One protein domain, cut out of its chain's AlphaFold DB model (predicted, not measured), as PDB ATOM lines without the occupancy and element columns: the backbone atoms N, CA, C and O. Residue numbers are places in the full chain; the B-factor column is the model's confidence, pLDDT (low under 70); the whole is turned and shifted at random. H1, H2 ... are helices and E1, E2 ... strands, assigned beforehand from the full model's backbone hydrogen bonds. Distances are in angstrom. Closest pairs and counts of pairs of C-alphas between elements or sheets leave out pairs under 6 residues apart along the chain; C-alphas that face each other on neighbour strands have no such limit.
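What this domain is: This is residues 16 to 194 of the 298 residues of the protein "F-box domain-containing protein" of Rhodnius prolixus (UniProt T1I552). A twisted four-stranded sheet, E1 to E4, has two long helices, H3 and H6, packed over one face, and its other face is bare of named helices. H1 packs on H3 with its residues 27 to 31 and is off the sheet, and the short helices H4 and H5 pack on H1. The printed part has 179 residues, with named elements in the order H1 H2 H3 H4 E1 E2 E3 E4 H5 H6, of mixed class, helices and strands. The sheet's order is E1 E2 E3 E4, antiparallel throughout. The whole is compact, with a radius of gyration of the C-alphas of 15.8 A and spans of 48 by 36 by 27 A.

Where its parts are: H1, residues 25 to 44, begins with C-alpha 25 at (185.996, 170.476, 123.765) and is 28.9 A long. H2 is residues 48 to 51, H3 is residues 54 to 70, 24.6 A long, and H4 is residues 86 to 92. E1 is residues 105 to 110, 16.1 A long; E2, residues 118 to 128, is 31.3 A; E3, residues 131 to 140, is 29.1 A; E4, residues 143 to 153, is 29.6 A and bends by 64 degrees at residue 146. H5 is residues 164 to 167. H6, residues 171 to 192, is 31.5 A long and ends with C-alpha 192 at (186.319, 139.538, 139.378).

How they stand to each other: E1 to E4 form a meander, each strand the antiparallel neighbour of the one before, with hairpins E1 and E2, E2 and E3, E3 and E4. N 108 and O 122 are 3.0 A apart, N 123 and O 135 2.8 A, and N 136 and O 148 2.8 A, each within hydrogen-bond range. H3 is on the sheet at a height of 8.9 A, over E2 and E3; H6 is on the same face at 9.6 A, over E3 and E4. H3 and H6 touch at a steep tilt of 48 degrees, the same way; their closest C-alphas, Ala 63 and Phe 178, are 5.8 A apart. H1 touches H4 at a shallow tilt of 7 degrees, the same way, closest at the C-alphas of His 26 and Met 89, 6.1 A. H1 and H2 are close but not clearly touching, with the C-alphas of Lys 42 and Phe 49 7.1 A apart. Every O i to N i+4 pair is within hydrogen-bond range in H3 and H6, against 15 of 16 in H1 and 2 of 3 in H4; H2 and H5 are too short for such a pair.

The domain as a whole: The two C-alphas farthest apart, Lys 43 and Gly 194, are 49.8 A apart. The printed part has no cut. The links H3 to H4 and H4 to E1 are long, with 15 and 12 residues. The mean pLDDT of the printed part is 84.4; residues 45 to 51, 76 to 84, 86 and 90 to 97 are under 70.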
ATOM      1  N   ASN A  16     180.801 166.557 134.155       86.00
ATOM      2  CA  ASN A  16     180.179 166.993 135.411       86.00
ATOM      3  C   ASN A  16     180.650 168.380 135.897       86.00
ATOM      4  O   ASN A  16     180.021 168.963 136.781       86.00
ATOM      5  N   GLU A  17     181.737 168.896 135.326       85.81
ATOM      6  CA  GLU A  17     182.264 170.244 135.553       85.81
ATOM      7  C   GLU A  17     181.698 171.255 134.536       85.81
ATOM      8  O   GLU A  17     181.983 172.449 134.632       85.81
ATOM      9  N   SER A  18     180.877 170.797 133.580       85.12
ATOM     10  CA  SER A  18     180.271 171.654 132.559       85.12
ATOM     11  C   SER A  18     179.333 172.691 133.167       85.12
ATOM     12  O   SER A  18     178.591 172.441 134.119       85.12
ATOM     13  N   THR A  19     179.322 173.859 132.541       82.69
ATOM     14  CA  THR A  19     178.342 174.920 132.766       82.69
ATOM     15  C   THR A  19     177.435 175.033 131.543       82.69
ATOM     16  O   THR A  19     177.665 174.392 130.520       82.69
ATOM     17  N   LYS A  20     176.410 175.891 131.604       77.94
ATOM     18  CA  LYS A  20     175.529 176.132 130.447       77.94
ATOM     19  C   LYS A  20     176.267 176.657 129.209       77.94
ATOM     20  O   LYS A  20     175.771 176.504 128.102       77.94
ATOM     21  N   THR A  21     177.427 177.286 129.393       78.62
ATOM     22  CA  THR A  21     178.178 177.952 128.318       78.62
ATOM     23  C   THR A  21     179.511 177.285 128.002       78.62
ATOM     24  O   THR A  21     180.146 177.645 127.012       78.62
ATOM     25  N   GLN A  22     179.963 176.335 128.823       84.88
ATOM     26  CA  GLN A  22     181.254 175.676 128.659       84.88
ATOM     27  C   GLN A  22     181.151 174.193 129.000       84.88
ATOM     28  O   GLN A  22     180.613 173.820 130.038       84.88
ATOM     29  N   SER A  23     181.732 173.360 128.151       85.56
ATOM     30  CA  SER A  23     181.853 171.915 128.328       85.56
ATOM     31  C   SER A  23     183.209 171.464 127.768       85.56
ATOM     32  O   SER A  23     183.903 172.265 127.124       85.56
ATOM     33  N   PRO A  24     183.592 170.194 127.959       86.12
ATOM     34  CA  PRO A  24     184.817 169.689 127.374       86.12
ATOM     35  C   PRO A  24     184.832 169.791 125.837       86.12
ATOM     36  O   PRO A  24     183.881 169.354 125.182       86.12
ATOM     37  N   PRO A  25     185.924 170.288 125.218       82.25
ATOM     38  CA  PRO A  25     185.996 170.476 123.765       82.25
ATOM     39  C   PRO A  25     185.698 169.212 122.950       82.25
ATOM     40  O   PRO A  25     185.042 169.278 121.915       82.25
ATOM     41  N   HIS A  26     186.128 168.046 123.437       78.62
ATOM     42  CA  HIS A  26     185.897 166.763 122.771       78.62
ATOM     43  C   HIS A  26     184.415 166.365 122.735       78.62
ATOM     44  O   HIS A  26     183.971 165.752 121.766       78.62
ATOM     45  N   PHE A  27     183.643 166.733 123.763       86.94
ATOM     46  CA  PHE A  27     182.205 166.505 123.791       86.94
ATOM     47  C   PHE A  27     181.501 167.384 122.756       86.94
ATOM     48  O   PHE A  27     180.676 166.890 121.990       86.94
ATOM     49  N   ASN A  28     181.888 168.661 122.665       86.00
ATOM     50  CA  ASN A  28     181.354 169.574 121.649       86.00
ATOM     51  C   ASN A  28     181.617 169.056 120.234       86.00
ATOM     52  O   ASN A  28     180.688 168.967 119.435       86.00
ATOM     53  N   SER A  29     182.851 168.628 119.946       81.56
ATOM     54  CA  SER A  29     183.201 168.074 118.635       81.56
ATOM     55  C   SER A  29     182.392 166.823 118.282       81.56
ATOM     56  O   SER A  29     182.028 166.640 117.121       81.56
ATOM     57  N   LEU A  30     182.087 165.965 119.260       83.25
ATOM     58  CA  LEU A  30     181.220 164.810 119.037       83.25
ATOM     59  C   LEU A  30     179.784 165.239 118.711       83.25
ATOM     60  O   LEU A  30     179.220 164.752 117.734       83.25
ATOM     61  N   VAL A  31     179.197 166.139 119.505       86.94
ATOM     62  CA  VAL A  31     177.828 166.630 119.276       86.94
ATOM     63  C   VAL A  31     177.717 167.291 117.899       86.94
ATOM     64  O   VAL A  31     176.780 167.015 117.151       86.94
ATOM     65  N   GLU A  32     178.700 168.104 117.512       85.19
ATOM     66  CA  GLU A  32     178.767 168.710 116.176       85.19
ATOM     67  C   GLU A  32     178.874 167.656 115.066       85.19
ATOM     68  O   GLU A  32     178.141 167.721 114.076       85.19
ATOM     69  N   SER A  33     179.741 166.655 115.244       82.88
ATOM     70  CA  SER A  33     179.915 165.561 114.283       82.88
ATOM     71  C   SER A  33     178.630 164.751 114.110       82.88
ATOM     72  O   SER A  33     178.242 164.462 112.978       82.88
ATOM     73  N   LEU A  34     177.927 164.457 115.210       85.69
ATOM     74  CA  LEU A  34     176.630 163.787 115.200       85.69
ATOM     75  C   LEU A  34     175.602 164.590 114.399       85.69
ATOM     76  O   LEU A  34     174.947 164.048 113.512       85.69
ATOM     77  N   ILE A  35     175.458 165.887 114.685       84.62
ATOM     78  CA  ILE A  35     174.486 166.749 113.997       84.62
ATOM     79  C   ILE A  35     174.785 166.804 112.493       84.62
ATOM     80  O   ILE A  35     173.868 166.685 111.673       84.62
ATOM     81  N   LEU A  36     176.059 166.954 112.117       83.50
ATOM     82  CA  LEU A  36     176.492 166.966 110.717       83.50
ATOM     83  C   LEU A  36     176.198 165.637 110.015       83.50
ATOM     84  O   LEU A  36     175.713 165.634 108.882       83.50
ATOM     85  N   GLU A  37     176.469 164.514 110.672       81.62
ATOM     86  CA  GLU A  37     176.190 163.181 110.147       81.62
ATOM     87  C   GLU A  37     174.680 162.936 110.004       81.62
ATOM     88  O   GLU A  37     174.241 162.523 108.931       81.62
ATOM     89  N   ARG A  38     173.856 163.310 110.997       81.31
ATOM     90  CA  ARG A  38     172.387 163.263 110.870       81.31
ATOM     91  C   ARG A  38     171.901 164.080 109.670       81.31
ATOM     92  O   ARG A  38     171.008 163.643 108.944       81.31
ATOM     93  N   CYS A  39     172.492 165.251 109.423       81.00
ATOM     94  CA  CYS A  39     172.152 166.082 108.263       81.00
ATOM     95  C   CYS A  39     172.515 165.425 106.923       81.00
ATOM     96  O   CYS A  39     171.820 165.664 105.934       81.00
ATOM     97  N   LYS A  40     173.591 164.627 106.871       79.19
ATOM     98  CA  LYS A  40     173.964 163.841 105.683       79.19
ATOM     99  C   LYS A  40     173.009 162.665 105.493       79.19
ATOM    100  O   LYS A  40     172.384 162.565 104.444       79.19
ATOM    101  N   LEU A  41     172.800 161.864 106.536       74.75
ATOM    102  CA  LEU A  41     171.937 160.682 106.494       74.75
ATOM    103  C   LEU A  41     170.487 161.024 106.136       74.75
ATOM    104  O   LEU A  41     169.890 160.336 105.317       74.75
ATOM    105  N   LYS A  42     169.945 162.145 106.636       74.25
ATOM    106  CA  LYS A  42     168.602 162.623 106.258       74.25
ATOM    107  C   LYS A  42     168.449 162.882 104.752       74.25
ATOM    108  O   LYS A  42     167.336 162.812 104.238       74.25
ATOM    109  N   LYS A  43     169.537 163.212 104.046       72.00
ATOM    110  CA  LYS A  43     169.530 163.417 102.587       72.00
ATOM    111  C   LYS A  43     169.629 162.104 101.810       72.00
ATOM    112  O   LYS A  43     169.195 162.066 100.666       72.00
ATOM    113  N   GLU A  44     170.208 161.071 102.413       70.31
ATOM    114  CA  GLU A  44     170.542 159.806 101.749       70.31
ATOM    115  C   GLU A  44     169.507 158.704 102.021       70.31
ATOM    116  O   GLU A  44     169.249 157.886 101.142       70.31
ATOM    117  N   ILE A  45     168.891 158.678 103.211       63.62
ATOM    118  CA  ILE A  45     167.990 157.604 103.649       63.62
ATOM    119  C   ILE A  45     166.838 158.208 104.475       63.62
ATOM    120  O   ILE A  45     166.982 158.480 105.666       63.62
ATOM    121  N   SER A  46     165.685 158.473 103.848       57.97
ATOM    122  CA  SER A  46     164.592 159.224 104.494       57.97
ATOM    123  C   SER A  46     163.731 158.407 105.468       57.97
ATOM    124  O   SER A  46     163.123 158.996 106.358       57.97
ATOM    125  N   GLU A  47     163.656 157.080 105.318       57.00
ATOM    126  CA  GLU A  47     162.680 156.247 106.048       57.00
ATOM    127  C   GLU A  47     163.266 155.491 107.255       57.00
ATOM    128  O   GLU A  47     162.616 155.416 108.294       57.00
ATOM    129  N   SER A  48     164.513 155.006 107.200       54.09
ATOM    130  CA  SER A  48     165.121 154.248 108.316       54.09
ATOM    131  C   SER A  48     165.541 155.116 109.512       54.09
ATOM    132  O   SER A  48     165.823 154.602 110.593       54.09
ATOM    133  N   PHE A  49     165.552 156.441 109.346       55.53
ATOM    134  CA  PHE A  49     165.991 157.398 110.363       55.53
ATOM    135  C   PHE A  49     164.974 157.642 111.484       55.53
ATOM    136  O   PHE A  49     165.319 158.212 112.518       55.53
ATOM    137  N   GLN A  50     163.723 157.214 111.296       60.69
ATOM    138  CA  GLN A  50     162.665 157.394 112.294       60.69
ATOM    139  C   GLN A  50     162.858 156.520 113.541       60.69
ATOM    140  O   GLN A  50     162.211 156.764 114.554       60.69
ATOM    141  N   CYS A  51     163.761 155.533 113.490       69.88
ATOM    142  CA  CYS A  51     164.011 154.617 114.602       69.88
ATOM    143  C   CYS A  51     164.843 155.237 115.737       69.88
ATOM    144  O   CYS A  51     164.851 154.683 116.831       69.88
ATOM    145  N   PHE A  52     165.534 156.361 115.495       82.94
ATOM    146  CA  PHE A  52     166.444 156.980 116.465       82.94
ATOM    147  C   PHE A  52     166.096 158.455 116.694       82.94
ATOM    148  O   PHE A  52     166.226 159.294 115.787       82.94
ATOM    149  N   SER A  53     165.682 158.790 117.920       87.38
ATOM    150  CA  SER A  53     165.427 160.182 118.298       87.38
ATOM    151  C   SER A  53     166.742 160.954 118.453       87.38
ATOM    152  O   SER A  53     167.794 160.388 118.756       87.38
ATOM    153  N   VAL A  54     166.703 162.267 118.205       87.88
ATOM    154  CA  VAL A  54     167.890 163.127 118.380       87.88
ATOM    155  C   VAL A  54     168.285 163.143 119.855       87.88
ATOM    156  O   VAL A  54     169.463 163.126 120.200       87.88
ATOM    157  N   GLU A  55     167.280 163.163 120.719       91.62
ATOM    158  CA  GLU A  55     167.397 163.216 122.161       91.62
ATOM    159  C   GLU A  55     168.087 161.959 122.709       91.62
ATOM    160  O   GLU A  55     169.021 162.081 123.502       91.62
ATOM    161  N   GLU A  56     167.705 160.763 122.246       92.00
ATOM    162  CA  GLU A  56     168.359 159.507 122.634       92.00
ATOM    163  C   GLU A  56     169.834 159.498 122.223       92.00
ATOM    164  O   GLU A  56     170.703 159.155 123.026       92.00
ATOM    165  N   GLU A  57     170.143 159.925 120.998       91.06
ATOM    166  CA  GLU A  57     171.521 159.966 120.508       91.06
ATOM    167  C   GLU A  57     172.387 160.956 121.288       91.06
ATOM    168  O   GLU A  57     173.527 160.638 121.627       91.06
ATOM    169  N   LEU A  58     171.856 162.131 121.635       92.19
ATOM    170  CA  LEU A  58     172.577 163.118 122.442       92.19
ATOM    171  C   LEU A  58     172.814 162.627 123.877       92.19
ATOM    172  O   LEU A  58     173.896 162.838 124.430       92.19
ATOM    173  N   VAL A  59     171.853 161.923 124.478       94.94
ATOM    174  CA  VAL A  59     172.061 161.262 125.777       94.94
ATOM    175  C   VAL A  59     173.089 160.129 125.649       94.94
ATOM    176  O   VAL A  59     173.946 159.965 126.519       94.94
ATOM    177  N   TYR A  60     173.072 159.383 124.544       93.94
ATOM    178  CA  TYR A  60     174.049 158.331 124.258       93.94
ATOM    179  C   TYR A  60     175.472 158.887 124.129       93.94
ATOM    180  O   TYR A  60     176.418 158.330 124.686       93.94
ATOM    181  N   CYS A  61     175.623 160.046 123.489       91.75
ATOM    182  CA  CYS A  61     176.871 160.799 123.445       91.75
ATOM    183  C   CYS A  61     177.410 161.133 124.844       91.75
ATOM    184  O   CYS A  61     178.610 160.972 125.094       91.75
ATOM    185  N   VAL A  62     176.540 161.542 125.775       94.31
ATOM    186  CA  VAL A  62     176.923 161.776 127.178       94.31
ATOM    187  C   VAL A  62     177.416 160.478 127.817       94.31
ATOM    188  O   VAL A  62     178.492 160.469 128.414       94.31
ATOM    189  N   ALA A  63     176.695 159.366 127.633       95.12
ATOM    190  CA  ALA A  63     177.088 158.063 128.171       95.12
ATOM    191  C   ALA A  63     178.485 157.634 127.692       95.12
ATOM    192  O   ALA A  63     179.334 157.265 128.504       95.12
ATOM    193  N   LEU A  64     178.751 157.725 126.387       92.31
ATOM    194  CA  LEU A  64     180.047 157.356 125.813       92.31
ATOM    195  C   LEU A  64     181.181 158.273 126.285       92.31
ATOM    196  O   LEU A  64     182.261 157.786 126.612       92.31
ATOM    197  N   THR A  65     180.929 159.580 126.377       91.06
ATOM    198  CA  THR A  65     181.922 160.537 126.889       91.06
ATOM    199  C   THR A  65     182.304 160.202 128.328       91.06
ATOM    200  O   THR A  65     183.484 160.077 128.646       91.06
ATOM    201  N   VAL A  66     181.310 159.958 129.185       93.31
ATOM    202  CA  VAL A  66     181.533 159.550 130.577       93.31
ATOM    203  C   VAL A  66     182.282 158.217 130.658       93.31
ATOM    204  O   VAL A  66     183.162 158.061 131.504       93.31
ATOM    205  N   ALA A  67     182.003 157.260 129.770       91.94
ATOM    206  CA  ALA A  67     182.757 156.008 129.722       91.94
ATOM    207  C   ALA A  67     184.260 156.266 129.503       91.94
ATOM    208  O   ALA A  67     185.106 155.728 130.226       91.94
ATOM    209  N   LEU A  68     184.609 157.143 128.558       87.88
ATOM    210  CA  LEU A  68     186.002 157.530 128.313       87.88
ATOM    211  C   LEU A  68     186.631 158.232 129.524       87.88
ATOM    212  O   LEU A  68     187.777 157.930 129.877       87.88
ATOM    213  N   GLU A  69     185.880 159.109 130.198       87.44
ATOM    214  CA  GLU A  69     186.320 159.784 131.428       87.44
ATOM    215  C   GLU A  69     186.626 158.797 132.564       87.44
ATOM    216  O   GLU A  69     187.604 158.970 133.297       87.44
ATOM    217  N   VAL A  70     185.829 157.730 132.690       88.81
ATOM    218  CA  VAL A  70     186.025 156.661 133.686       88.81
ATOM    219  C   VAL A  70     187.221 155.756 133.340       88.81
ATOM    220  O   VAL A  70     187.797 155.110 134.229       88.81
ATOM    221  N   GLY A  71     187.651 155.743 132.076       85.81
ATOM    222  CA  GLY A  71     188.831 155.011 131.604       85.81
ATOM    223  C   GLY A  71     188.546 153.884 130.610       85.81
ATOM    224  O   GLY A  71     189.447 153.099 130.329       85.81
ATOM    225  N   PHE A  72     187.324 153.789 130.082       88.44
ATOM    226  CA  PHE A  72     187.004 152.872 128.985       88.44
ATOM    227  C   PHE A  72     187.575 153.383 127.654       88.44
ATOM    228  O   PHE A  72     187.887 154.569 127.514       88.44
ATOM    229  N   ARG A  73     187.735 152.494 126.670       86.06
ATOM    230  CA  ARG A  73     188.272 152.793 125.330       86.06
ATOM    231  C   ARG A  73     187.457 152.092 124.250       86.06
ATOM    232  O   ARG A  73     186.929 151.015 124.499       86.06
ATOM    233  N   PHE A  74     187.394 152.651 123.043       81.81
ATOM    234  CA  PHE A  74     186.705 152.011 121.907       81.81
ATOM    235  C   PHE A  74     187.524 150.914 121.231       81.81
ATOM    236  O   PHE A  74     186.973 150.026 120.586       81.81
ATOM    237  N   ARG A  75     188.848 150.985 121.347       73.12
ATOM    238  CA  ARG A  75     189.775 149.976 120.841       73.12
ATOM    239  C   ARG A  75     190.768 149.629 121.931       73.12
ATOM    240  O   ARG A  75     191.033 150.457 122.807       73.12
ATOM    241  N   ILE A  76     191.325 148.424 121.846       60.12
ATOM    242  CA  ILE A  76     192.489 148.041 122.640       60.12
ATOM    243  C   ILE A  76     193.621 148.954 122.171       60.12
ATOM    244  O   ILE A  76     194.216 148.757 121.116       60.12
ATOM    245  N   SER A  77     193.799 150.047 122.899       55.53
ATOM    246  CA  SER A  77     194.856 151.014 122.673       55.53
ATOM    247  C   SER A  77     196.108 150.474 123.351       55.53
ATOM    248  O   SER A  77     196.030 150.011 124.487       55.53
ATOM    249  N   GLU A  78     197.265 150.561 122.694       52.22
ATOM    250  CA  GLU A  78     198.559 150.173 123.289       52.22
ATOM    251  C   GLU A  78     198.897 151.004 124.547       52.22
ATOM    252  O   GLU A  78     199.817 150.689 125.301       52.22
ATOM    253  N   TYR A  79     198.142 152.077 124.803       52.62
ATOM    254  CA  TYR A  79     198.346 152.994 125.913       52.62
ATOM    255  C   TYR A  79     197.522 152.590 127.153       52.62
ATOM    256  O   TYR A  79     196.301 152.737 127.217       52.62
ATOM    257  N   LEU A  80     198.239 152.131 128.182       55.22
ATOM    258  CA  LEU A  80     197.750 151.504 129.422       55.22
ATOM    259  C   LEU A  80     197.216 152.485 130.496       55.22
ATOM    260  O   LEU A  80     197.499 152.332 131.686       55.22
ATOM    261  N   THR A  81     196.472 153.534 130.136       60.56
ATOM    262  CA  THR A  81     195.955 154.489 131.140       60.56
ATOM    263  C   THR A  81     194.622 154.018 131.740       60.56
ATOM    264  O   THR A  81     193.598 153.980 131.065       60.56
ATOM    265  N   GLN A  82     194.597 153.706 133.044       62.31
ATOM    266  CA  GLN A  82     193.401 153.214 133.763       62.31
ATOM    267  C   GLN A  82     192.373 154.306 134.165       62.31
ATOM    268  O   GLN A  82     191.596 154.131 135.114       62.31
ATOM    269  N   GLY A  83     192.343 155.444 133.466       66.00
ATOM    270  CA  GLY A  83     191.505 156.600 133.809       66.00
ATOM    271  C   GLY A  83     191.331 157.583 132.651       66.00
ATOM    272  O   GLY A  83     191.491 157.198 131.494       66.00
ATOM    273  N   PHE A  84     191.001 158.840 132.960       67.56
ATOM    274  CA  PHE A  84     190.856 159.896 131.955       67.56
ATOM    275  C   PHE A  84     192.119 160.007 131.087       67.56
ATOM    276  O   PHE A  84     193.227 160.145 131.606       67.56
ATOM    277  N   ASP A  85     191.942 159.960 129.768       71.12
ATOM    278  CA  ASP A  85     193.016 160.141 128.793       71.12
ATOM    279  C   ASP A  85     192.513 161.002 127.636       71.12
ATOM    280  O   ASP A  85     191.637 160.605 126.866       71.12
ATOM    281  N   ILE A  86     193.101 162.191 127.493       69.62
ATOM    282  CA  ILE A  86     192.739 163.148 126.444       69.62
ATOM    283  C   ILE A  86     192.973 162.596 125.028       69.62
ATOM    284  O   ILE A  86     192.357 163.061 124.073       69.62
ATOM    285  N   ARG A  87     193.845 161.591 124.864       71.25
ATOM    286  CA  ARG A  87     194.090 160.944 123.566       71.25
ATOM    287  C   ARG A  87     192.939 160.021 123.181       71.25
ATOM    288  O   ARG A  87     192.529 160.044 122.028       71.25
ATOM    289  N   ALA A  88     192.366 159.302 124.147       70.69
ATOM    290  CA  ALA A  88     191.181 158.471 123.923       70.69
ATOM    291  C   ALA A  88     189.983 159.318 123.467       70.69
ATOM    292  O   ALA A  88     189.209 158.912 122.604       70.69
ATOM    293  N   MET A  89     189.886 160.550 123.969       70.25
ATOM    294  CA  MET A  89     188.877 161.513 123.528       70.25
ATOM    295  C   MET A  89     189.038 161.945 122.061       70.25
ATOM    296  O   MET A  89     188.057 162.326 121.428       70.25
ATOM    297  N   LYS A  90     190.242 161.855 121.480       67.81
ATOM    298  CA  LYS A  90     190.443 162.097 120.040       67.81
ATOM    299  C   LYS A  90     189.926 160.936 119.192       67.81
ATOM    300  O   LYS A  90     189.369 161.186 118.127       67.81
ATOM    301  N   GLU A  91     190.031 159.692 119.668       64.25
ATOM    302  CA  GLU A  91     189.469 158.515 118.976       64.25
ATOM    303  C   GLU A  91     187.951 158.657 118.794       64.25
ATOM    304  O   GLU A  91     187.397 158.303 117.753       64.25
ATOM    305  N   PHE A  92     187.295 159.262 119.783       64.69
ATOM    306  CA  PHE A  92     185.854 159.469 119.817       64.69
ATOM    307  C   PHE A  92     185.316 160.312 118.653       64.69
ATOM    308  O   PHE A  92     184.276 159.988 118.092       64.69
ATOM    309  N   THR A  93     186.059 161.333 118.215       60.16
ATOM    310  CA  THR A  93     185.663 162.178 117.069       60.16
ATOM    311  C   THR A  93     185.642 161.444 115.723       60.16
ATOM    312  O   THR A  93     185.058 161.941 114.766       60.16
ATOM    313  N   SER A  94     186.245 160.251 115.641       57.84
ATOM    314  CA  SER A  94     186.296 159.435 114.418       57.84
ATOM    315  C   SER A  94     185.259 158.305 114.371       57.84
ATOM    316  O   SER A  94     185.059 157.692 113.323       57.84
ATOM    317  N   LEU A  95     184.594 158.019 115.495       57.75
ATOM    318  CA  LEU A  95     183.684 156.888 115.664       57.75
ATOM    319  C   LEU A  95     182.235 157.365 115.637       57.75
ATOM    320  O   LEU A  95     181.599 157.531 116.672       57.75
ATOM    321  N   VAL A  96     181.704 157.560 114.433       56.78
ATOM    322  CA  VAL A  96     180.303 157.952 114.247       56.78
ATOM    323  C   VAL A  96     179.525 156.854 113.530       56.78
ATOM    324  O   VAL A  96     178.919 157.071 112.494       56.78
ATOM    325  N   ASN A  97     179.572 155.629 114.059       69.62
ATOM    326  CA  ASN A  97     178.579 154.623 113.686       69.62
ATOM    327  C   ASN A  97     178.240 153.716 114.871       69.62
ATOM    328  O   ASN A  97     178.686 152.575 114.962       69.62
ATOM    329  N   PHE A  98     177.482 154.270 115.812       85.31
ATOM    330  CA  PHE A  98     176.908 153.533 116.937       85.31
ATOM    331  C   PHE A  98     175.431 153.177 116.707       85.31
ATOM    332  O   PHE A  98     174.776 152.709 117.630       85.31
ATOM    333  N   ARG A  99     174.880 153.405 115.508       87.88
ATOM    334  CA  ARG A  99     173.503 153.023 115.167       87.88
ATOM    335  C   ARG A  99     173.493 151.597 114.637       87.88
ATOM    336  O   ARG A  99     174.035 151.323 113.570       87.88
ATOM    337  N   ASP A 100     172.847 150.695 115.360       88.19
ATOM    338  CA  ASP A 100     172.570 149.345 114.884       88.19
ATOM    339  C   ASP A 100     171.169 149.317 114.261       88.19
ATOM    340  O   ASP A 100     170.157 149.161 114.945       88.19
ATOM    341  N   PHE A 101     171.112 149.497 112.940       83.44
ATOM    342  CA  PHE A 101     169.857 149.499 112.183       83.44
ATOM    343  C   PHE A 101     169.142 148.144 112.192       83.44
ATOM    344  O   PHE A 101     167.924 148.118 112.042       83.44
ATOM    345  N   ASN A 102     169.864 147.034 112.387       85.00
ATOM    346  CA  ASN A 102     169.259 145.699 112.387       85.00
ATOM    347  C   ASN A 102     168.433 145.464 113.652       85.00
ATOM    348  O   ASN A 102     167.373 144.848 113.595       85.00
ATOM    349  N   ASN A 103     168.927 145.964 114.785       84.38
ATOM    350  CA  ASN A 103     168.284 145.815 116.089       84.38
ATOM    351  C   ASN A 103     167.533 147.077 116.539       84.38
ATOM    352  O   ASN A 103     167.010 147.102 117.651       84.38
ATOM    353  N   SER A 104     167.513 148.121 115.702       87.06
ATOM    354  CA  SER A 104     166.936 149.434 116.011       87.06
ATOM    355  C   SER A 104     167.394 149.969 117.374       87.06
ATOM    356  O   SER A 104     166.593 150.450 118.173       87.06
ATOM    357  N   CYS A 105     168.693 149.853 117.661       92.00
ATOM    358  CA  CYS A 105     169.279 150.281 118.928       92.00
ATOM    359  C   CYS A 105     170.576 151.066 118.711       92.00
ATOM    360  O   CYS A 105     171.212 150.979 117.657       92.00
ATOM    361  N   LEU A 106     170.976 151.852 119.708       92.81
ATOM    362  CA  LEU A 106     172.316 152.427 119.736       92.81
ATOM    363  C   LEU A 106     173.233 151.451 120.458       92.81
ATOM    364  O   LEU A 106     172.895 150.980 121.543       92.81
ATOM    365  N   LYS A 107     174.382 151.134 119.870       93.25
ATOM    366  CA  LYS A 107     175.309 150.142 120.401       93.25
ATOM    367  C   LYS A 107     176.754 150.562 120.200       93.25
ATOM    368  O   LYS A 107     177.163 150.981 119.122       93.25
ATOM    369  N   ALA A 108     177.546 150.408 121.252       91.62
ATOM    370  CA  ALA A 108     178.985 150.594 121.217       91.62
ATOM    371  C   ALA A 108     179.657 149.531 122.077       91.62
ATOM    372  O   ALA A 108     179.207 149.235 123.186       91.62
ATOM    373  N   THR A 109     180.758 148.988 121.570       91.44
ATOM    374  CA  THR A 109     181.629 148.101 122.336       91.44
ATOM    375  C   THR A 109     182.845 148.885 122.793       91.44
ATOM    376  O   THR A 109     183.481 149.600 122.019       91.44
ATOM    377  N   LEU A 110     183.143 148.742 124.073       91.31
ATOM    378  CA  LEU A 110     184.250 149.349 124.774       91.31
ATOM    379  C   LEU A 110     185.120 148.245 125.377       91.31
ATOM    380  O   LEU A 110     184.688 147.111 125.584       91.31
ATOM    381  N   CYS A 111     186.348 148.595 125.707       89.00
ATOM    382  CA  CYS A 111     187.303 147.755 126.407       89.00
ATOM    383  C   CYS A 111     187.990 148.569 127.505       89.00
ATOM    384  O   CYS A 111     187.842 149.795 127.592       89.00
ATOM    385  N   MET A 112     188.743 147.878 128.352       86.12
ATOM    386  CA  MET A 112     189.599 148.499 129.351       86.12
ATOM    387  C   MET A 112     191.033 147.987 129.181       86.12
ATOM    388  O   MET A 112     191.213 146.773 129.166       86.12
ATOM    389  N   PRO A 113     192.056 148.864 129.135       78.25
ATOM    390  CA  PRO A 113     193.446 148.444 128.913       78.25
ATOM    391  C   PRO A 113     194.029 147.485 129.960       78.25
ATOM    392  O   PRO A 113     195.099 146.936 129.752       78.25
ATOM    393  N   CYS A 114     193.387 147.336 131.121       76.25
ATOM    394  CA  CYS A 114     193.829 146.436 132.185       76.25
ATOM    395  C   CYS A 114     193.014 145.138 132.283       76.25
ATOM    396  O   CYS A 114     193.197 144.393 133.242       76.25
ATOM    397  N   LEU A 115     192.096 144.895 131.342       83.94
ATOM    398  CA  LEU A 115     191.191 143.749 131.338       83.94
ATOM    399  C   LEU A 115     191.093 143.162 129.919       83.94
ATOM    400  O   LEU A 115     190.087 143.334 129.235       83.94
ATOM    401  N   ASP A 116     192.139 142.460 129.483       78.31
ATOM    402  CA  ASP A 116     192.307 142.013 128.085       78.31
ATOM    403  C   ASP A 116     191.205 141.065 127.577       78.31
ATOM    404  O   ASP A 116     190.912 141.028 126.385       78.31
ATOM    405  N   LEU A 117     190.571 140.307 128.477       84.44
ATOM    406  CA  LEU A 117     189.492 139.362 128.149       84.44
ATOM    407  C   LEU A 117     188.087 139.960 128.300       84.44
ATOM    408  O   LEU A 117     187.094 139.255 128.100       84.44
ATOM    409  N   TRP A 118     187.997 141.239 128.675       90.81
ATOM    410  CA  TRP A 118     186.731 141.886 128.986       90.81
ATOM    411  C   TRP A 118     186.285 142.836 127.884       90.81
ATOM    412  O   TRP A 118     187.037 143.682 127.396       90.81
ATOM    413  N   GLN A 119     185.004 142.744 127.552       92.75
ATOM    414  CA  GLN A 119     184.316 143.677 126.675       92.75
ATOM    415  C   GLN A 119     183.160 144.319 127.422       92.75
ATOM    416  O   GLN A 119     182.477 143.687 128.223       92.75
ATOM    417  N   PHE A 120     182.926 145.594 127.146       94.56
ATOM    418  CA  PHE A 120     181.857 146.354 127.763       94.56
ATOM    419  C   PHE A 120     180.944 146.885 126.676       94.56
ATOM    420  O   PHE A 120     181.366 147.681 125.844       94.56
ATOM    421  N   THR A 121     179.698 146.440 126.645       94.69
ATOM    422  CA  THR A 121     178.746 146.866 125.618       94.69
ATOM    423  C   THR A 121     177.765 147.855 126.216       94.69
ATOM    424  O   THR A 121     177.078 147.537 127.183       94.69
ATOM    425  N   VAL A 122     177.693 149.045 125.629       95.69
ATOM    426  CA  VAL A 122     176.652 150.036 125.904       95.69
ATOM    427  C   VAL A 122     175.567 149.841 124.854       95.69
ATOM    428  O   VAL A 122     175.873 149.810 123.664       95.69
ATOM    429  N   ILE A 123     174.323 149.665 125.290       95.75
ATOM    430  CA  ILE A 123     173.153 149.504 124.427       95.75
ATOM    431  C   ILE A 123     172.088 150.491 124.896       95.75
ATOM    432  O   ILE A 123     171.750 150.491 126.077       95.75
ATOM    433  N   SER A 124     171.553 151.302 123.990       95.62
ATOM    434  CA  SER A 124     170.349 152.102 124.222       95.62
ATOM    435  C   SER A 124     169.227 151.619 123.327       95.62
ATOM    436  O   SER A 124     169.434 151.367 122.138       95.62
ATOM    437  N   THR A 125     168.047 151.455 123.909       93.06
ATOM    438  CA  THR A 125     166.836 151.085 123.182       93.06
ATOM    439  C   THR A 125     165.699 151.980 123.631       93.06
ATOM    440  O   THR A 125     165.423 152.087 124.830       93.06
ATOM    441  N   LEU A 126     165.007 152.591 122.675       89.19
ATOM    442  CA  LEU A 126     163.806 153.365 122.945       89.19
ATOM    443  C   LEU A 126     162.676 152.424 123.393       89.19
ATOM    444  O   LEU A 126     162.272 151.527 122.656       89.19
ATOM    445  N   VAL A 127     162.174 152.605 124.617       83.94
ATOM    446  CA  VAL A 127     161.130 151.739 125.200       83.94
ATOM    447  C   VAL A 127     159.744 152.343 125.006       83.94
ATOM    448  O   VAL A 127     158.784 151.624 124.740       83.94
ATOM    449  N   HIS A 128     159.622 153.666 125.144       79.06
ATOM    450  CA  HIS A 128     158.350 154.364 124.979       79.06
ATOM    451  C   HIS A 128     158.576 155.845 124.683       79.06
ATOM    452  O   HIS A 128     158.873 156.576 125.622       79.06
ATOM    453  N   TYR A 129     158.379 156.268 123.426       73.75
ATOM    454  CA  TYR A 129     158.452 157.633 122.856       73.75
ATOM    455  C   TYR A 129     159.612 158.536 123.324       73.75
ATOM    456  O   TYR A 129     160.419 158.956 122.507       73.75
ATOM    457  N   ASP A 130     159.679 158.836 124.616       85.50
ATOM    458  CA  ASP A 130     160.666 159.684 125.275       85.50
ATOM    459  C   ASP A 130     161.621 158.930 126.224       85.50
ATOM    460  O   ASP A 130     162.642 159.459 126.652       85.50
ATOM    461  N   PHE A 131     161.315 157.683 126.583       92.00
ATOM    462  CA  PHE A 131     162.130 156.896 127.505       92.00
ATOM    463  C   PHE A 131     163.062 155.955 126.752       92.00
ATOM    464  O   PHE A 131     162.604 155.061 126.034       92.00
ATOM    465  N   ALA A 132     164.360 156.101 126.999       94.06
ATOM    466  CA  ALA A 132     165.394 155.194 126.523       94.06
ATOM    467  C   ALA A 132     165.940 154.340 127.677       94.06
ATOM    468  O   ALA A 132     166.262 154.842 128.759       94.06
ATOM    469  N   LEU A 133     166.027 153.030 127.452       95.69
ATOM    470  CA  LEU A 133     166.668 152.084 128.359       95.69
ATOM    471  C   LEU A 133     168.127 151.914 127.952       95.69
ATOM    472  O   LEU A 133     168.421 151.384 126.884       95.69
ATOM    473  N   TYR A 134     169.023 152.293 128.853       96.62
ATOM    474  CA  TYR A 134     170.455 152.091 128.716       96.62
ATOM    475  C   TYR A 134     170.857 150.840 129.480       96.62
ATOM    476  O   TYR A 134     170.779 150.810 130.709       96.62
ATOM    477  N   ASN A 135     171.315 149.826 128.755       96.88
ATOM    478  CA  ASN A 135     171.921 148.622 129.299       96.88
ATOM    479  C   ASN A 135     173.425 148.669 129.052       96.88
ATOM    480  O   ASN A 135     173.876 148.741 127.911       96.88
ATOM    481  N   ILE A 136     174.201 148.607 130.126       96.81
ATOM    482  CA  ILE A 136     175.652 148.520 130.068       96.81
ATOM    483  C   ILE A 136     176.042 147.146 130.605       96.81
ATOM    484  O   ILE A 136     175.745 146.803 131.753       96.81
ATOM    485  N   LEU A 137     176.668 146.347 129.751       96.38
ATOM    486  CA  LEU A 137     177.014 144.955 130.011       96.38
ATOM    487  C   LEU A 137     178.529 144.832 130.127       96.38
ATOM    488  O   LEU A 137     179.237 145.354 129.274       96.38
ATOM    489  N   ALA A 138     179.014 144.128 131.146       95.88
ATOM    490  CA  ALA A 138     180.395 143.673 131.239       95.88
ATOM    491  C   ALA A 138     180.447 142.178 130.903       95.88
ATOM    492  O   ALA A 138     179.814 141.356 131.575       95.88
ATOM    493  N   LEU A 139     181.183 141.853 129.849       94.56
ATOM    494  CA  LEU A 139     181.319 140.527 129.263       94.56
ATOM    495  C   LEU A 139     182.757 140.044 129.466       94.56
ATOM    496  O   LEU A 139     183.692 140.786 129.179       94.56
ATOM    497  N   GLU A 140     182.930 138.807 129.917       92.69
ATOM    498  CA  GLU A 140     184.219 138.110 129.918       92.69
ATOM    499  C   GLU A 140     184.117 136.948 128.927       92.69
ATOM    500  O   GLU A 140     183.375 135.985 129.152       92.69
ATOM    501  N   GLY A 141     184.786 137.075 127.778       86.88
ATOM    502  CA  GLY A 141     184.473 136.246 126.614       86.88
ATOM    503  C   GLY A 141     183.016 136.443 126.170       86.88
ATOM    504  O   GLY A 141     182.602 137.562 125.877       86.88
ATOM    505  N   GLU A 142     182.230 135.365 126.141       85.94
ATOM    506  CA  GLU A 142     180.806 135.397 125.758       85.94
ATOM    507  C   GLU A 142     179.844 135.455 126.960       85.94
ATOM    508  O   GLU A 142     178.626 135.486 126.787       85.94
ATOM    509  N   GLN A 143     180.361 135.459 128.195       91.44
ATOM    510  CA  GLN A 143     179.530 135.419 129.398       91.44
ATOM    511  C   GLN A 143     179.326 136.808 129.998       91.44
ATOM    512  O   GLN A 143     180.283 137.515 130.314       91.44
ATOM    513  N   THR A 144     178.067 137.164 130.253       94.25
ATOM    514  CA  THR A 144     177.720 138.364 131.020       94.25
ATOM    515  C   THR A 144     178.078 138.180 132.491       94.25
ATOM    516  O   THR A 144     177.522 137.318 133.171       94.25
ATOM    517  N   ARG A 145     178.998 139.009 132.989       94.44
ATOM    518  CA  ARG A 145     179.501 138.965 134.371       94.44
ATOM    519  C   ARG A 145     178.885 140.025 135.274       94.44
ATOM    520  O   ARG A 145     178.641 139.756 136.445       94.44
ATOM    521  N   SER A 146     178.640 141.220 134.748       94.38
ATOM    522  CA  SER A 146     177.966 142.295 135.479       94.38
ATOM    523  C   SER A 146     177.140 143.148 134.525       94.38
ATOM    524  O   SER A 146     177.442 143.249 133.334       94.38
ATOM    525  N   THR A 147     176.077 143.749 135.048       95.69
ATOM    526  CA  THR A 147     175.181 144.620 134.293       95.69
ATOM    527  C   THR A 147     174.799 145.856 135.101       95.69
ATOM    528  O   THR A 147     174.739 145.868 136.341       95.69
ATOM    529  N   SER A 148     174.539 146.934 134.372       96.81
ATOM    530  CA  SER A 148     173.917 148.141 134.893       96.81
ATOM    531  C   SER A 148     172.869 148.610 133.901       96.81
ATOM    532  O   SER A 148     173.177 148.815 132.730       96.81
ATOM    533  N   SER A 149     171.650 148.816 134.384       96.31
ATOM    534  CA  SER A 149     170.528 149.257 133.564       96.31
ATOM    535  C   SER A 149     169.928 150.522 134.156       96.31
ATOM    536  O   SER A 149     169.735 150.606 135.369       96.31
ATOM    537  N   THR A 150     169.640 151.511 133.315       95.56
ATOM    538  CA  THR A 150     168.966 152.747 133.726       95.56
ATOM    539  C   THR A 150     167.998 153.204 132.647       95.56
ATOM    540  O   THR A 150     168.293 153.107 131.460       95.56
ATOM    541  N   VAL A 151     166.841 153.713 133.061       95.62
ATOM    542  CA  VAL A 151     165.854 154.308 132.156       95.62
ATOM    543  C   VAL A 151     165.987 155.822 132.239       95.62
ATOM    544  O   VAL A 151     165.966 156.381 133.336       95.62
ATOM    545  N   ILE A 152     166.132 156.478 131.090       96.00
ATOM    546  CA  ILE A 152     166.303 157.926 130.988       96.00
ATOM    547  C   ILE A 152     165.133 158.517 130.189       96.00
ATOM    548  O   ILE A 152     164.954 158.132 129.036       96.00
ATOM    549  N   PRO A 153     164.344 159.445 130.766       94.56
ATOM    550  CA  PRO A 153     163.452 160.307 129.992       94.56
ATOM    551  C   PRO A 153     164.292 161.340 129.235       94.56
ATOM    552  O   PRO A 153     164.834 162.262 129.847       94.56
ATOM    553  N   CYS A 154     164.461 161.171 127.929       93.00
ATOM    554  CA  CYS A 154     165.387 161.964 127.129       93.00
ATOM    555  C   CYS A 154     164.987 163.449 127.076       93.00
ATOM    556  O   CYS A 154     165.854 164.304 127.266       93.00
ATOM    557  N   SER A 155     163.697 163.769 126.942       90.69
ATOM    558  CA  SER A 155     163.179 165.148 126.914       90.69
ATOM    559  C   SER A 155     163.406 165.919 128.213       90.69
ATOM    560  O   SER A 155     163.481 167.143 128.196       90.69
ATOM    561  N   LYS A 156     163.574 165.220 129.346       93.44
ATOM    562  CA  LYS A 156     163.929 165.843 130.630       93.44
ATOM    563  C   LYS A 156     165.346 166.428 130.609       93.44
ATOM    564  O   LYS A 156     165.657 167.313 131.395       93.44
ATOM    565  N   TYR A 157     166.233 165.873 129.788       93.94
ATOM    566  CA  TYR A 157     167.639 166.273 129.750       93.94
ATOM    567  C   TYR A 157     168.004 167.014 128.468       93.94
ATOM    568  O   TYR A 157     168.993 167.746 128.478       93.94
ATOM    569  N   ILE A 158     167.228 166.834 127.395       93.69
ATOM    570  CA  ILE A 158     167.505 167.374 126.068       93.69
ATOM    571  C   ILE A 158     166.356 168.249 125.568       93.69
ATOM    572  O   ILE A 158     165.209 167.821 125.478       93.69
ATOM    573  N   ARG A 159     166.717 169.455 125.134       90.88
ATOM    574  CA  ARG A 159     165.869 170.438 124.470       90.88
ATOM    575  C   ARG A 159     166.289 170.629 123.021       90.88
ATOM    576  O   ARG A 159     167.288 171.285 122.729       90.88
ATOM    577  N   THR A 160     165.500 170.092 122.100       83.94
ATOM    578  CA  THR A 160     165.769 170.184 120.656       83.94
ATOM    579  C   THR A 160     165.397 171.529 120.028       83.94
ATOM    580  O   THR A 160     165.732 171.772 118.869       83.94
ATOM    581  N   ASP A 161     164.755 172.428 120.779       86.06
ATOM    582  CA  ASP A 161     164.486 173.812 120.367       86.06
ATOM    583  C   ASP A 161     165.698 174.750 120.546       86.06
ATOM    584  O   ASP A 161     165.731 175.841 119.975       86.06
ATOM    585  N   SER A 162     166.701 174.314 121.308       85.38
ATOM    586  CA  SER A 162     167.924 175.061 121.618       85.38
ATOM    587  C   SER A 162     169.090 174.612 120.722       85.38
ATOM    588  O   SER A 162     168.970 173.658 119.953       85.38
ATOM    589  N   LYS A 163     170.237 175.304 120.770       81.06
ATOM    590  CA  LYS A 163     171.429 174.943 119.976       81.06
ATOM    591  C   LYS A 163     172.665 174.781 120.850       81.06
ATOM    592  O   LYS A 163     172.810 175.439 121.873       81.06
ATOM    593  N   GLY A 164     173.591 173.933 120.403       80.62
ATOM    594  CA  GLY A 164     174.851 173.701 121.106       80.62
ATOM    595  C   GLY A 164     174.622 173.139 122.510       80.62
ATOM    596  O   GLY A 164     173.792 172.257 122.706       80.62
ATOM    597  N   LEU A 165     175.352 173.649 123.500       81.06
ATOM    598  CA  LEU A 165     175.268 173.151 124.876       81.06
ATOM    599  C   LEU A 165     173.972 173.512 125.599       81.06
ATOM    600  O   LEU A 165     173.587 172.807 126.526       81.06
ATOM    601  N   GLU A 166     173.267 174.547 125.147       85.06
ATOM    602  CA  GLU A 166     171.972 174.940 125.715       85.06
ATOM    603  C   GLU A 166     170.890 173.876 125.491       85.06
ATOM    604  O   GLU A 166     169.875 173.881 126.180       85.06
ATOM    605  N   MET A 167     171.124 172.930 124.570       89.62
ATOM    606  CA  MET A 167     170.274 171.751 124.399       89.62
ATOM    607  C   MET A 167     170.270 170.845 125.632       89.62
ATOM    608  O   MET A 167     169.341 170.067 125.784       89.62
ATOM    609  N   PHE A 168     171.283 170.901 126.500       91.94
ATOM    610  CA  PHE A 168     171.362 170.042 127.679       91.94
ATOM    611  C   PHE A 168     170.849 170.784 128.917       91.94
ATOM    612  O   PHE A 168     171.540 171.649 129.458       91.94
ATOM    613  N   GLU A 169     169.655 170.431 129.404       91.56
ATOM    614  CA  GLU A 169     169.063 171.085 130.583       91.56
ATOM    615  C   GLU A 169     169.856 170.797 131.863       91.56
ATOM    616  O   GLU A 169     170.122 171.705 132.654       91.56
ATOM    617  N   ASP A 170     170.245 169.532 132.053       90.44
ATOM    618  CA  ASP A 170     170.950 169.055 133.244       90.44
ATOM    619  C   ASP A 170     171.989 167.978 132.892       90.44
ATOM    620  O   ASP A 170     171.885 166.795 133.241       90.44
ATOM    621  N   ILE A 171     173.024 168.410 132.166       91.50
ATOM    622  CA  ILE A 171     174.140 167.542 131.768       91.50
ATOM    623  C   ILE A 171     174.895 166.972 132.971       91.50
ATOM    624  O   ILE A 171     175.450 165.877 132.891       91.50
ATOM    625  N   LYS A 172     174.896 167.692 134.099       91.75
ATOM    626  CA  LYS A 172     175.599 167.288 135.313       91.75
ATOM    627  C   LYS A 172     174.935 166.068 135.940       91.75
ATOM    628  O   LYS A 172     175.609 165.061 136.145       91.75
ATOM    629  N   THR A 173     173.627 166.120 136.185       93.44
ATOM    630  CA  THR A 173     172.894 164.962 136.715       93.44
ATOM    631  C   THR A 173     173.000 163.771 135.765       93.44
ATOM    632  O   THR A 173     173.213 162.642 136.210       93.44
ATOM    633  N   LEU A 174     172.908 164.007 134.453       94.81
ATOM    634  CA  LEU A 174     173.041 162.943 133.458       94.81
ATOM    635  C   LEU A 174     174.438 162.297 133.486       94.81
ATOM    636  O   LEU A 174     174.562 161.071 133.504       94.81
ATOM    637  N   SER A 175     175.486 163.121 133.571       95.19
ATOM    638  CA  SER A 175     176.872 162.680 133.744       95.19
ATOM    639  C   SER A 175     177.049 161.844 135.015       95.19
ATOM    640  O   SER A 175     177.679 160.787 134.973       95.19
ATOM    641  N   GLU A 176     176.461 162.260 136.138       95.19
ATOM    642  CA  GLU A 176     176.551 161.539 137.411       95.19
ATOM    643  C   GLU A 176     175.859 160.167 137.369       95.19
ATOM    644  O   GLU A 176     176.392 159.199 137.926       95.19
ATOM    645  N   ILE A 177     174.710 160.055 136.688       95.81
ATOM    646  CA  ILE A 177     174.003 158.779 136.488       95.81
ATOM    647  C   ILE A 177     174.911 157.785 135.760       95.81
ATOM    648  O   ILE A 177     175.160 156.683 136.263       95.81
ATOM    649  N   PHE A 178     175.461 158.184 134.610       97.38
ATOM    650  CA  PHE A 178     176.346 157.311 133.842       97.38
ATOM    651  C   PHE A 178     177.664 157.049 134.571       97.38
ATOM    652  O   PHE A 178     178.147 155.918 134.560       97.38
ATOM    653  N   THR A 179     178.211 158.036 135.285       95.38
ATOM    654  CA  THR A 179     179.455 157.869 136.050       95.38
ATOM    655  C   THR A 179     179.290 156.769 137.089       95.38
ATOM    656  O   THR A 179     180.146 155.890 137.191       95.38
ATOM    657  N   LYS A 180     178.169 156.761 137.825       95.50
ATOM    658  CA  LYS A 180     177.860 155.699 138.794       95.50
ATOM    659  C   LYS A 180     177.763 154.330 138.120       95.50
ATOM    660  O   LYS A 180     178.365 153.380 138.621       95.50
ATOM    661  N   ALA A 181     177.065 154.236 136.988       96.12
ATOM    662  CA  ALA A 181     176.897 152.984 136.249       96.12
ATOM    663  C   ALA A 181     178.240 152.416 135.742       96.12
ATOM    664  O   ALA A 181     178.568 151.257 136.007       96.12
ATOM    665  N   PHE A 182     179.059 153.243 135.086       95.75
ATOM    666  CA  PHE A 182     180.372 152.840 134.575       95.75
ATOM    667  C   PHE A 182     181.374 152.543 135.694       95.75
ATOM    668  O   PHE A 182     182.123 151.572 135.596       95.75
ATOM    669  N   CYS A 183     181.381 153.326 136.778       93.00
ATOM    670  CA  CYS A 183     182.246 153.052 137.927       93.00
ATOM    671  C   CYS A 183     181.893 151.724 138.597       93.00
ATOM    672  O   CYS A 183     182.803 150.980 138.955       93.00
ATOM    673  N   LYS A 184     180.599 151.412 138.751       94.25
ATOM    674  CA  LYS A 184     180.149 150.116 139.275       94.25
ATOM    675  C   LYS A 184     180.698 148.976 138.415       94.25
ATOM    676  O   LYS A 184     181.428 148.139 138.929       94.25
ATOM    677  N   LEU A 185     180.442 149.004 137.106       93.94
ATOM    678  CA  LEU A 185     180.883 147.947 136.190       93.94
ATOM    679  C   LEU A 185     182.400 147.786 136.139       93.94
ATOM    680  O   LEU A 185     182.897 146.664 136.169       93.94
ATOM    681  N   LYS A 186     183.137 148.900 136.109       91.69
ATOM    682  CA  LYS A 186     184.600 148.894 136.203       91.69
ATOM    683  C   LYS A 186     185.062 148.194 137.478       91.69
ATOM    684  O   LYS A 186     185.954 147.355 137.427       91.69
ATOM    685  N   ASN A 187     184.478 148.548 138.619       90.50
ATOM    686  CA  ASN A 187     184.877 147.997 139.909       90.50
ATOM    687  C   ASN A 187     184.559 146.503 140.012       90.50
ATOM    688  O   ASN A 187     185.429 145.752 140.443       90.50
ATOM    689  N   ASP A 188     183.367 146.093 139.576       91.94
ATOM    690  CA  ASP A 188     182.951 144.690 139.551       91.94
ATOM    691  C   ASP A 188     183.896 143.866 138.664       91.94
ATOM    692  O   ASP A 188     184.425 142.846 139.098       91.94
ATOM    693  N   ALA A 189     184.177 144.340 137.445       91.19
ATOM    694  CA  ALA A 189     185.066 143.657 136.509       91.19
ATOM    695  C   ALA A 189     186.503 143.549 137.043       91.19
ATOM    696  O   ALA A 189     187.099 142.475 137.004       91.19
ATOM    697  N   MET A 190     187.045 144.633 137.610       87.94
ATOM    698  CA  MET A 190     188.369 144.616 138.240       87.94
ATOM    699  C   MET A 190     188.427 143.650 139.428       87.94
ATOM    700  O   MET A 190     189.422 142.947 139.586       87.94
ATOM    701  N   GLN A 191     187.375 143.599 140.249       87.19
ATOM    702  CA  GLN A 191     187.300 142.683 141.385       87.19
ATOM    703  C   GLN A 191     187.265 141.222 140.924       87.19
ATOM    704  O   GLN A 191     188.011 140.407 141.464       87.19
ATOM    705  N   ILE A 192     186.441 140.898 139.925       88.06
ATOM    706  CA  ILE A 192     186.319 139.538 139.378       88.06
ATOM    707  C   ILE A 192     187.633 139.099 138.722       88.06
ATOM    708  O   ILE A 192     188.096 137.988 138.961       88.06
ATOM    709  N   ALA A 193     188.274 139.986 137.960       85.25
ATOM    710  CA  ALA A 193     189.554 139.714 137.310       85.25
ATOM    711  C   ALA A 193     190.755 139.696 138.281       85.25
ATOM    712  O   ALA A 193     191.888 139.487 137.850       85.25
ATOM    713  N   GLY A 194     190.549 139.959 139.577       81.06
ATOM    714  CA  GLY A 194     191.629 140.022 140.564       81.06
ATOM    715  C   GLY A 194     192.599 141.192 140.354       81.06
ATOM    716  O   GLY A 194     193.715 141.175 140.874       81.06
TER     717      GLY A 194